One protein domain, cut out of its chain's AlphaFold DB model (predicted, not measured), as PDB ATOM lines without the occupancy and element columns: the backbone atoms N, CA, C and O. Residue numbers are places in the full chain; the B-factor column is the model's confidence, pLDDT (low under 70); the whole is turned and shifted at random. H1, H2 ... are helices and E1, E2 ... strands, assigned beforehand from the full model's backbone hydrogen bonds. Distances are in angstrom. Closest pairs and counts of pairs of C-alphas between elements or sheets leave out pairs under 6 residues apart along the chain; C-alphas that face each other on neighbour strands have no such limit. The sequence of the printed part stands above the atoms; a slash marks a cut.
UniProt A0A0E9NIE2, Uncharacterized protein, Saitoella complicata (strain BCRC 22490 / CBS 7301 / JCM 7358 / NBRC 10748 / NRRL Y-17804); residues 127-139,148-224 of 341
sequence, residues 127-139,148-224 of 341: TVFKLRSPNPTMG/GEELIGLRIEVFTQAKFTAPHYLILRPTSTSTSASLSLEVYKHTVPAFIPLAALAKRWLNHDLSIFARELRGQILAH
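Overview. This is residues 127 to 139 and 148 to 224 of the 341 residues of an uncharacterized protein of Saitoella complicata (strain BCRC 22490 / CBS 7301 / JCM 7358 / NBRC 10748 / NRRL Y-17804) (UniProt A0A0E9NIE2). A strongly twisted antiparallel sheet, E1 E2 E3 E4, has H2 over one face, in a helical hairpin with H1. The 90 printed residues include four named strands, then two named helices: mixed class. It is only just compact, close to loose: radius of gyration of the C-alphas 14.1 A, spans 46 by 28 by 21 A.

Arrangement. E1, residues 127 to 132, neighbours E2, 150 to 156. E2, E3, 168 to 174, and E4, 185 to 190, form a meander of antiparallel hairpins, N 154 and O 170 and N 171 and O 189 2.8 A apart. These and each helix O i to N i+4 pair are within hydrogen-bond range. H1, 198 to 206, only grazes the sheet and touches H2, 210 to 224, with H2's 212 to 217 alone, closest at C-alphas of Trp 205 and Phe 213, 5.0 A.

Along the chain. C-alpha 127 is at (472.506, 489.112, 453.000) and C-alpha 224 at (487.044, 495.145, 464.833).

Size, cuts and confidence. Residues 140 to 147 are cut out, 8.8 A across; 13 residues have pLDDT under 70.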
ATOM      1  N   THR A 127     473.623 489.187 453.955       96.50
ATOM      2  CA  THR A 127     472.506 489.112 453.000       96.50
ATOM      3  C   THR A 127     472.842 489.755 451.665       96.50
ATOM      4  O   THR A 127     473.426 490.834 451.598       96.50
ATOM      5  N   VAL A 128     472.448 489.079 450.586       95.75
ATOM      6  CA  VAL A 128     472.561 489.577 449.212       95.75
ATOM      7  C   VAL A 128     471.198 490.100 448.766       95.75
ATOM      8  O   VAL A 128     470.175 489.457 449.001       95.75
ATOM      9  N   PHE A 129     471.180 491.258 448.114       94.38
ATOM     10  CA  PHE A 129     469.984 491.881 447.556       94.38
ATOM     11  C   PHE A 129     470.253 492.390 446.137       94.38
ATOM     12  O   PHE A 129     471.384 492.715 445.779       94.38
ATOM     13  N   LYS A 130     469.213 492.454 445.306       92.81
ATOM     14  CA  LYS A 130     469.309 493.019 443.954       92.81
ATOM     15  C   LYS A 130     469.070 494.523 443.998       92.81
ATOM     16  O   LYS A 130     468.190 494.984 444.723       92.81
ATOM     17  N   LEU A 131     469.820 495.276 443.202       90.19
ATOM     18  CA  LEU A 131     469.681 496.720 443.059       90.19
ATOM     19  C   LEU A 131     469.633 497.083 441.569       90.19
ATOM     20  O   LEU A 131     470.411 496.570 440.772       90.19
ATOM     21  N   ARG A 132     468.734 497.988 441.179       86.00
ATOM     22  CA  ARG A 132     468.698 498.563 439.826       86.00
ATOM     23  C   ARG A 132     469.445 499.890 439.857       86.00
ATOM     24  O   ARG A 132     469.140 500.731 440.701       86.00
ATOM     25  N   SER A 133     470.416 500.087 438.965       79.19
ATOM     26  CA  SER A 133     471.092 501.383 438.854       79.19
ATOM     27  C   SER A 133     470.067 502.473 438.502       79.19
ATOM     28  O   SER A 133     469.355 502.322 437.505       79.19
ATOM     29  N   PRO A 134     469.996 503.587 439.260       73.19
ATOM     30  CA  PRO A 134     469.123 504.711 438.926       73.19
ATOM     31  C   PRO A 134     469.618 505.492 437.699       73.19
ATOM     32  O   PRO A 134     468.875 506.297 437.149       73.19
ATOM     33  N   ASN A 135     470.864 505.266 437.263       68.81
ATOM     34  CA  ASN A 135     471.450 505.915 436.097       68.81
ATOM     35  C   ASN A 135     471.853 504.859 435.041       68.81
ATOM     36  O   ASN A 135     472.855 504.163 435.231       68.81
ATOM     37  N   PRO A 136     471.102 504.714 433.930       62.44
ATOM     38  CA  PRO A 136     471.330 503.682 432.911       62.44
ATOM     39  C   PRO A 136     472.409 504.042 431.862       62.44
ATOM     40  O   PRO A 136     472.483 503.401 430.818       62.44
ATOM     41  N   THR A 137     473.229 505.078 432.076       56.53
ATOM     42  CA  THR A 137     474.036 505.705 431.002       56.53
ATOM     43  C   THR A 137     475.363 505.028 430.633       56.53
ATOM     44  O   THR A 137     475.936 505.394 429.610       56.53
ATOM     45  N   MET A 138     475.860 504.042 431.391       50.06
ATOM     46  CA  MET A 138     477.235 503.516 431.229       50.06
ATOM     47  C   MET A 138     477.350 502.106 430.617       50.06
ATOM     48  O   MET A 138     478.346 501.418 430.812       50.06
ATOM     49  N   GLY A 139     476.372 501.686 429.808       52.03
ATOM     50  CA  GLY A 139     476.449 500.449 429.021       52.03
ATOM     51  C   GLY A 139     476.059 500.669 427.561       52.03
ATOM     52  O   GLY A 139     474.885 500.882 427.259       52.03
ATOM     53  N   GLY A 148     467.868 499.686 433.587       63.47
ATOM     54  CA  GLY A 148     469.199 500.062 434.051       63.47
ATOM     55  C   GLY A 148     470.036 498.844 434.437       63.47
ATOM     56  O   GLY A 148     469.529 497.733 434.566       63.47
ATOM     57  N   GLU A 149     471.330 499.079 434.640       75.19
ATOM     58  CA  GLU A 149     472.292 498.063 435.071       75.19
ATOM     59  C   GLU A 149     471.823 497.333 436.345       75.19
ATOM     60  O   GLU A 149     471.431 497.972 437.328       75.19
ATOM     61  N   GLU A 150     471.853 495.996 436.319       84.31
ATOM     62  CA  GLU A 150     471.572 495.156 437.485       84.31
ATOM     63  C   GLU A 150     472.836 495.064 438.347       84.31
ATOM     64  O   GLU A 150     473.870 494.547 437.923       84.31
ATOM     65  N   LEU A 151     472.742 495.598 439.561       90.88
ATOM     66  CA  LEU A 151     473.800 495.646 440.560       90.88
ATOM     67  C   LEU A 151     473.491 494.648 441.681       90.88
ATOM     68  O   LEU A 151     472.333 494.429 442.047       90.88
ATOM     69  N   ILE A 152     474.538 494.072 442.266       93.31
ATOM     70  CA  ILE A 152     474.418 493.125 443.378       93.31
ATOM     71  C   ILE A 152     474.805 493.852 444.664       93.31
ATOM     72  O   ILE A 152     475.941 494.287 444.829       93.31
ATOM     73  N   GLY A 153     473.855 493.998 445.579       96.31
ATOM     74  CA  GLY A 153     474.086 494.523 446.916       96.31
ATOM     75  C   GLY A 153     474.447 493.411 447.897       96.31
ATOM     76  O   GLY A 153     473.801 492.366 447.922       96.31
ATOM     77  N   LEU A 154     475.446 493.648 448.740       97.31
ATOM     78  CA  LEU A 154     475.791 492.820 449.892       97.31
ATOM     79  C   LEU A 154     475.648 493.676 451.156       97.31
ATOM     80  O   LEU A 154     476.258 494.740 451.259       97.31
ATOM     81  N   ARG A 155     474.834 493.220 452.107       97.62
ATOM     82  CA  ARG A 155     474.658 493.801 453.443       97.62
ATOM     83  C   ARG A 155     475.376 492.907 454.447       97.62
ATOM     84  O   ARG A 155     475.077 491.716 454.540       97.62
ATOM     85  N   ILE A 156     476.307 493.502 455.181       97.88
ATOM     86  CA  ILE A 156     477.121 492.858 456.206       97.88
ATOM     87  C   ILE A 156     476.752 493.463 457.556       97.88
ATOM     88  O   ILE A 156     476.880 494.669 457.763       97.88
ATOM     89  N   GLU A 157     476.304 492.614 458.472       96.12
ATOM     90  CA  GLU A 157     475.925 492.977 459.834       96.12
ATOM     91  C   GLU A 157     476.643 492.086 460.844       96.12
ATOM     92  O   GLU A 157     476.835 490.878 460.653       96.12
ATOM     93  N   VAL A 158     477.038 492.708 461.949       95.19
ATOM     94  CA  VAL A 158     477.688 492.049 463.074       95.19
ATOM     95  C   VAL A 158     476.789 492.206 464.291       95.19
ATOM     96  O   VAL A 158     476.217 493.268 464.520       95.19
ATOM     97  N   PHE A 159     476.641 491.132 465.060       93.44
ATOM     98  CA  PHE A 159     475.925 491.144 466.325       93.44
ATOM     99  C   PHE A 159     476.944 491.148 467.467       93.44
ATOM    100  O   PHE A 159     477.696 490.189 467.626       93.44
ATOM    101  N   THR A 160     476.997 492.231 468.240       90.19
ATOM    102  CA  THR A 160     477.862 492.377 469.424       90.19
ATOM    103  C   THR A 160     477.079 493.082 470.529       90.19
ATOM    104  O   THR A 160     476.119 493.796 470.252       90.19
ATOM    105  N   GLN A 161     477.440 492.882 471.802       87.44
ATOM    106  CA  GLN A 161     476.775 493.558 472.934       87.44
ATOM    107  C   GLN A 161     475.229 493.427 472.918       87.44
ATOM    108  O   GLN A 161     474.510 494.390 473.176       87.44
ATOM    109  N   ALA A 162     474.723 492.241 472.555       89.94
ATOM    110  CA  ALA A 162     473.295 491.929 472.400       89.94
ATOM    111  C   ALA A 162     472.508 492.791 471.377       89.94
ATOM    112  O   ALA A 162     471.277 492.830 471.424       89.94
ATOM    113  N   LYS A 163     473.184 493.452 470.427       93.38
ATOM    114  CA  LYS A 163     472.566 494.264 469.363       93.38
ATOM    115  C   LYS A 163     473.275 494.079 468.019       93.38
ATOM    116  O   LYS A 163     474.440 493.698 467.958       93.38
ATOM    117  N   PHE A 164     472.582 494.387 466.926       94.31
ATOM    118  CA  PHE A 164     473.237 494.533 465.625       94.31
ATOM    119  C   PHE A 164     473.947 495.889 465.539       94.31
ATOM    120  O   PHE A 164     473.402 496.915 465.953       94.31
ATOM    121  N   THR A 165     475.170 495.888 465.012       93.88
ATOM    122  CA  THR A 165     475.916 497.099 464.655       93.88
ATOM    123  C   THR A 165     475.322 497.753 463.405       93.88
ATOM    124  O   THR A 165     474.470 497.175 462.727       93.88
ATOM    125  N   ALA A 166     475.780 498.960 463.061       95.44
ATOM    126  CA  ALA A 166     475.392 499.585 461.800       95.44
ATOM    127  C   ALA A 166     475.797 498.689 460.601       95.44
ATOM    128  O   ALA A 166     476.932 498.206 460.572       95.44
ATOM    129  N   PRO A 167     474.904 498.448 459.621       97.12
ATOM    130  CA  PRO A 167     475.214 497.615 458.464       97.12
ATOM    131  C   PRO A 167     476.267 498.259 457.560       97.12
ATOM    132  O   PRO A 167     476.128 499.414 457.142       97.12
ATOM    133  N   HIS A 168     477.262 497.469 457.162       98.00
ATOM    134  CA  HIS A 168     478.147 497.820 456.060       98.00
ATOM    135  C   HIS A 168     477.571 497.292 454.748       98.00
ATOM    136  O   HIS A 168     477.143 496.140 454.653       98.00
ATOM    137  N   TYR A 169     477.570 498.133 453.720       98.06
ATOM    138  CA  TYR A 169     477.068 497.798 452.397       98.06
ATOM    139  C   TYR A 169     478.214 497.727 451.399       98.06
ATOM    140  O   TYR A 169     479.122 498.559 451.425       98.06
ATOM    141  N   LEU A 170     478.134 496.765 450.486       97.44
ATOM    142  CA  LEU A 170     478.869 496.762 449.229       97.44
ATOM    143  C   LEU A 170     477.873 496.717 448.083       97.44
ATOM    144  O   LEU A 170     476.857 496.030 448.151       97.44
ATOM    145  N   ILE A 171     478.189 497.441 447.021       96.31
ATOM    146  CA  ILE A 171     477.495 497.380 445.744       96.31
ATOM    147  C   ILE A 171     478.517 496.874 444.738       96.31
ATOM    148  O   ILE A 171     479.567 497.491 444.554       96.31
ATOM    149  N   LEU A 172     478.209 495.743 444.117       94.25
ATOM    150  CA  LEU A 172     479.030 495.077 443.121       94.25
ATOM    151  C   LEU A 172     478.421 495.291 441.733       94.25
ATOM    152  O   LEU A 172     477.199 495.199 441.568       94.25
ATOM    153  N   ARG A 173     479.271 495.556 440.738       90.75
ATOM    154  CA  ARG A 173     478.887 495.650 439.324       90.75
ATOM    155  C   ARG A 173     479.420 494.431 438.551       90.75
ATOM    156  O   ARG A 173     480.587 494.086 438.732       90.75
ATOM    157  N   PRO A 174     478.627 493.812 437.658       87.62
ATOM    158  CA  PRO A 174     479.130 492.876 436.650       87.62
ATOM    159  C   PRO A 174     480.016 493.576 435.605       87.62
ATOM    160  O   PRO A 174     479.558 494.490 434.927       87.62
ATOM    161  N   THR A 175     481.265 493.142 435.433       82.75
ATOM    162  CA  THR A 175     482.215 493.764 434.482       82.75
ATOM    163  C   THR A 175     482.261 493.086 433.115       82.75
ATOM    164  O   THR A 175     482.535 493.742 432.110       82.75
ATOM    165  N   SER A 176     481.984 491.780 433.042       69.12
ATOM    166  CA  SER A 176     482.009 491.034 431.777       69.12
ATOM    167  C   SER A 176     480.635 490.986 431.112       69.12
ATOM    168  O   SER A 176     479.645 490.583 431.719       69.12
ATOM    169  N   THR A 177     480.593 491.339 429.824       58.59
ATOM    170  CA  THR A 177     479.408 491.203 428.954       58.59
ATOM    171  C   THR A 177     479.642 490.255 427.769       58.59
ATOM    172  O   THR A 177     478.813 490.193 426.860       58.59
ATOM    173  N   SER A 178     480.756 489.510 427.758       44.94
ATOM    174  CA  SER A 178     481.203 488.722 426.601       44.94
ATOM    175  C   SER A 178     481.574 487.272 426.936       44.94
ATOM    176  O   SER A 178     482.656 486.994 427.448       44.94
ATOM    177  N   THR A 179     480.689 486.357 426.531       50.16
ATOM    178  CA  THR A 179     481.012 485.061 425.887       50.16
ATOM    179  C   THR A 179     481.908 484.044 426.619       50.16
ATOM    180  O   THR A 179     482.283 483.043 426.019       50.16
ATOM    181  N   SER A 180     482.241 484.233 427.895       47.75
ATOM    182  CA  SER A 180     482.972 483.258 428.724       47.75
ATOM    183  C   SER A 180     482.199 482.955 430.005       47.75
ATOM    184  O   SER A 180     481.486 483.810 430.521       47.75
ATOM    185  N   ALA A 181     482.307 481.716 430.494       57.56
ATOM    186  CA  ALA A 181     481.350 481.119 431.431       57.56
ATOM    187  C   ALA A 181     481.369 481.659 432.880       57.56
ATOM    188  O   ALA A 181     480.593 481.181 433.706       57.56
ATOM    189  N   SER A 182     482.218 482.640 433.204       64.19
ATOM    190  CA  SER A 182     482.291 483.276 434.525       64.19
ATOM    191  C   SER A 182     481.932 484.764 434.457       64.19
ATOM    192  O   SER A 182     482.527 485.556 433.723       64.19
ATOM    193  N   LEU A 183     480.939 485.156 435.257       73.69
ATOM    194  CA  LEU A 183     480.529 486.547 435.423       73.69
ATOM    195  C   LEU A 183     481.471 487.220 436.430       73.69
ATOM    196  O   LEU A 183     481.412 486.936 437.622       73.69
ATOM    197  N   SER A 184     482.351 488.089 435.933       87.31
ATOM    198  CA  SER A 184     483.278 488.865 436.764       87.31
ATOM    199  C   SER A 184     482.568 490.041 437.445       87.31
ATOM    200  O   SER A 184     481.683 490.667 436.854       87.31
ATOM    201  N   LEU A 185     482.961 490.333 438.684       91.00
ATOM    202  CA  LEU A 185     482.417 491.361 439.567       91.00
ATOM    203  C   LEU A 185     483.510 492.362 439.973       91.00
ATOM    204  O   LEU A 185     484.624 491.981 440.343       91.00
ATOM    205  N   GLU A 186     483.162 493.649 439.978       93.06
ATOM    206  CA  GLU A 186     483.940 494.727 440.605       93.06
ATOM    207  C   GLU A 186     483.201 495.318 441.812       93.06
ATOM    208  O   GLU A 186     481.970 495.286 441.883       93.06
ATOM    209  N   VAL A 187     483.944 495.911 442.749       95.38
ATOM    210  CA  VAL A 187     483.364 496.730 443.823       95.38
ATOM    211  C   VAL A 187     483.069 498.121 443.266       95.38
ATOM    212  O   VAL A 187     483.989 498.885 442.995       95.38
ATOM    213  N   TYR A 188     481.789 498.465 443.120       93.69
ATOM    214  CA  TYR A 188     481.362 499.773 442.619       93.69
ATOM    215  C   TYR A 188     481.305 500.830 443.732       93.69
ATOM    216  O   TYR A 188     481.779 501.949 443.547       93.69
ATOM    217  N   LYS A 189     480.725 500.494 444.895       95.44
ATOM    218  CA  LYS A 189     480.653 501.367 446.086       95.44
ATOM    219  C   LYS A 189     480.670 500.537 447.369       95.44
ATOM    220  O   LYS A 189     480.175 499.412 447.365       95.44
ATOM    221  N   HIS A 190     481.172 501.092 448.471       97.62
ATOM    222  CA  HIS A 190     481.108 500.451 449.788       97.62
ATOM    223  C   HIS A 190     481.000 501.454 450.944       97.62
ATOM    224  O   HIS A 190     481.361 502.618 450.796       97.62
ATOM    225  N   THR A 191     480.558 500.977 452.111       98.12
ATOM    226  CA  THR A 191     480.648 501.685 453.405       98.12
ATOM    227  C   THR A 191     481.599 500.994 454.396       98.12
ATOM    228  O   THR A 191     481.557 501.245 455.598       98.12
ATOM    229  N   VAL A 192     482.459 500.093 453.905       96.62
ATOM    230  CA  VAL A 192     483.540 499.462 454.686       96.62
ATOM    231  C   VAL A 192     484.591 500.516 455.090       96.62
ATOM    232  O   VAL A 192     484.996 501.282 454.211       96.62
ATOM    233  N   PRO A 193     485.057 500.557 456.357       95.12
ATOM    234  CA  PRO A 193     486.105 501.477 456.809       95.12
ATOM    235  C   PRO A 193     487.450 501.276 456.100       95.12
ATOM    236  O   PRO A 193     487.848 500.150 455.810       95.12
ATOM    237  N   ALA A 194     488.190 502.367 455.884       94.00
ATOM    238  CA  ALA A 194     489.433 502.368 455.102       94.00
ATOM    239  C   ALA A 194     490.586 501.538 455.707       94.00
ATOM    240  O   ALA A 194     491.489 501.135 454.981       94.00
ATOM    241  N   PHE A 195     490.559 501.263 457.016       91.94
ATOM    242  CA  PHE A 195     491.544 500.400 457.680       91.94
ATOM    243  C   PHE A 195     491.342 498.902 457.393       91.94
ATOM    244  O   PHE A 195     492.230 498.102 457.680       91.94
ATOM    245  N   ILE A 196     490.201 498.501 456.821       93.00
ATOM    246  CA  ILE A 196     489.968 497.124 456.376       93.00
ATOM    247  C   ILE A 196     490.498 496.988 454.938       93.00
ATOM    248  O   ILE A 196     490.082 497.759 454.070       93.00
ATOM    249  N   PRO A 197     491.379 496.010 454.631       93.00
ATOM    250  CA  PRO A 197     492.082 495.912 453.347       93.00
ATOM    251  C   PRO A 197     491.195 495.346 452.221       93.00
ATOM    252  O   PRO A 197     491.479 494.307 451.619       93.00
ATOM    253  N   LEU A 198     490.098 496.043 451.915       96.06
ATOM    254  CA  LEU A 198     489.042 495.584 451.014       96.06
ATOM    255  C   LEU A 198     489.552 495.245 449.606       96.06
ATOM    256  O   LEU A 198     489.151 494.232 449.041       96.06
ATOM    257  N   ALA A 199     490.462 496.051 449.053       95.19
ATOM    258  CA  ALA A 199     491.036 495.809 447.729       95.19
ATOM    259  C   ALA A 199     491.845 494.498 447.667       95.19
ATOM    260  O   ALA A 199     491.777 493.777 446.671       95.19
ATOM    261  N   ALA A 200     492.562 494.149 448.742       94.81
ATOM    262  CA  ALA A 200     493.311 492.896 448.828       94.81
ATOM    263  C   ALA A 200     492.369 491.686 448.949       94.81
ATOM    264  O   ALA A 200     492.557 490.689 448.250       94.81
ATOM    265  N   LEU A 201     491.313 491.796 449.768       94.94
ATOM    266  CA  LEU A 201     490.260 490.779 449.868       94.94
ATOM    267  C   LEU A 201     489.543 490.572 448.527       94.94
ATOM    268  O   LEU A 201     489.341 489.434 448.106       94.94
ATOM    269  N   ALA A 202     489.200 491.660 447.833       95.31
ATOM    270  CA  ALA A 202     488.515 491.600 446.548       95.31
ATOM    271  C   ALA A 202     489.391 490.933 445.478       95.31
ATOM    272  O   ALA A 202     488.933 490.012 444.804       95.31
ATOM    273  N   LYS A 203     490.672 491.319 445.385       94.19
ATOM    274  CA  LYS A 203     491.642 490.690 444.475       94.19
ATOM    275  C   LYS A 203     491.817 489.189 444.743       94.19
ATOM    276  O   LYS A 203     492.009 488.437 443.795       94.19
ATOM    277  N   ARG A 204     491.768 488.759 446.011       94.44
ATOM    278  CA  ARG A 204     491.976 487.357 446.409       94.44
ATOM    279  C   ARG A 204     490.737 486.474 446.236       94.44
ATOM    280  O   ARG A 204     490.897 485.298 445.937       94.44
ATOM    281  N   TRP A 205     489.530 487.010 446.440       94.75
ATOM    282  CA  TRP A 205     488.329 486.178 446.593       94.75
ATOM    283  C   TRP A 205     487.129 486.565 445.719       94.75
ATOM    284  O   TRP A 205     486.393 485.670 445.316       94.75
ATOM    285  N   LEU A 206     486.918 487.846 445.381       93.06
ATOM    286  CA  LEU A 206     485.640 488.334 444.816       93.06
ATOM    287  C   LEU A 206     485.213 487.619 443.523       93.06
ATOM    288  O   LEU A 206     484.030 487.356 443.329       93.06
ATOM    289  N   ASN A 207     486.182 487.303 442.660       91.06
ATOM    290  CA  ASN A 207     485.969 486.644 441.368       91.06
ATOM    291  C   ASN A 207     486.200 485.123 441.398       91.06
ATOM    292  O   ASN A 207     486.110 484.469 440.362       91.06
ATOM    293  N   HIS A 208     486.499 484.566 442.575       90.31
ATOM    294  CA  HIS A 208     486.681 483.131 442.792       90.31
ATOM    295  C   HIS A 208     485.488 482.542 443.550       90.31
ATOM    296  O   HIS A 208     484.875 481.588 443.086       90.31
ATOM    297  N   ASP A 209     485.140 483.144 444.690       91.00
ATOM    298  CA  ASP A 209     483.994 482.764 445.509       91.00
ATOM    299  C   ASP A 209     483.490 483.979 446.310       91.00
ATOM    300  O   ASP A 209     484.133 484.465 447.249       91.00
ATOM    301  N   LEU A 210     482.301 484.462 445.940       91.75
ATOM    302  CA  LEU A 210     481.635 485.587 446.597       91.75
ATOM    303  C   LEU A 210     481.282 485.287 448.066       91.75
ATOM    304  O   LEU A 210     481.260 486.207 448.884       91.75
ATOM    305  N   SER A 211     481.019 484.023 448.415       92.38
ATOM    306  CA  SER A 211     480.689 483.612 449.782       92.38
ATOM    307  C   SER A 211     481.916 483.665 450.694       92.38
ATOM    308  O   SER A 211     481.832 484.218 451.793       92.38
ATOM    309  N   ILE A 212     483.080 483.211 450.208       94.25
ATOM    310  CA  ILE A 212     484.356 483.340 450.926       94.25
ATOM    311  C   ILE A 212     484.714 484.820 451.071       94.25
ATOM    312  O   ILE A 212     484.984 485.264 452.184       94.25
ATOM    313  N   PHE A 213     484.627 485.612 449.996       95.62
ATOM    314  CA  PHE A 213     484.862 487.060 450.061       95.62
ATOM    315  C   PHE A 213     483.992 487.753 451.124       95.62
ATOM    316  O   PHE A 213     484.507 488.511 451.949       95.62
ATOM    317  N   ALA A 214     482.684 487.473 451.137       95.75
ATOM    318  CA  ALA A 214     481.751 488.047 452.104       95.75
ATOM    319  C   ALA A 214     482.049 487.597 453.546       95.75
ATOM    320  O   ALA A 214     481.974 488.412 454.468       95.75
ATOM    321  N   ARG A 215     482.420 486.325 453.746       94.25
ATOM    322  CA  ARG A 215     482.784 485.765 455.056       94.25
ATOM    323  C   ARG A 215     484.070 486.377 455.605       94.25
ATOM    324  O   ARG A 215     484.067 486.816 456.749       94.25
ATOM    325  N   GLU A 216     485.124 486.465 454.798       93.75
ATOM    326  CA  GLU A 216     486.404 487.084 455.175       93.75
ATOM    327  C   GLU A 216     486.225 488.561 455.544       93.75
ATOM    328  O   GLU A 216     486.706 489.026 456.579       93.75
ATOM    329  N   LEU A 217     485.467 489.299 454.729       95.56
ATOM    330  CA  LEU A 217     485.176 490.706 454.976       95.56
ATOM    331  C   LEU A 217     484.336 490.910 456.245       95.56
ATOM    332  O   LEU A 217     484.641 491.796 457.045       95.56
ATOM    333  N   ARG A 218     483.325 490.063 456.483       95.12
ATOM    334  CA  ARG A 218     482.590 490.061 457.755       95.12
ATOM    335  C   ARG A 218     483.483 489.678 458.930       95.12
ATOM    336  O   ARG A 218     483.306 490.260 459.992       95.12
ATOM    337  N   GLY A 219     484.427 488.757 458.752       92.38
ATOM    338  CA  GLY A 219     485.416 488.389 459.764       92.38
ATOM    339  C   GLY A 219     486.205 489.604 460.245       92.38
ATOM    340  O   GLY A 219     486.241 489.866 461.441       92.38
ATOM    341  N   GLN A 220     486.732 490.411 459.319       91.88
ATOM    342  CA  GLN A 220     487.455 491.650 459.644       91.88
ATOM    343  C   GLN A 220     486.582 492.676 460.394       91.88
ATOM    344  O   GLN A 220     487.028 493.266 461.379       91.88
ATOM    345  N   ILE A 221     485.326 492.869 459.968       93.88
ATOM    346  CA  ILE A 221     484.384 493.804 460.618       93.88
ATOM    347  C   ILE A 221     483.972 493.292 462.011       93.88
ATOM    348  O   ILE A 221     483.964 494.061 462.970       93.88
ATOM    349  N   LEU A 222     483.668 491.995 462.148       92.31
ATOM    350  CA  LEU A 222     483.347 491.360 463.432       92.31
ATOM    351  C   LEU A 222     484.513 491.498 464.400       92.31
ATOM    352  O   LEU A 222     484.317 491.927 465.532       92.31
ATOM    353  N   ALA A 223     485.719 491.178 463.943       87.44
ATOM    354  CA  ALA A 223     486.912 491.264 464.757       87.44
ATOM    355  C   ALA A 223     487.101 492.701 465.286       87.44
ATOM    356  O   ALA A 223     487.304 492.877 466.491       87.44
ATOM    357  N   HIS A 224     486.980 493.729 464.426       89.50
ATOM    358  CA  HIS A 224     487.044 495.145 464.833       89.50
ATOM    359  C   HIS A 224     485.988 495.485 465.896       89.50
ATOM    360  O   HIS A 224     486.352 495.981 466.961       89.50
TER     361      HIS A 224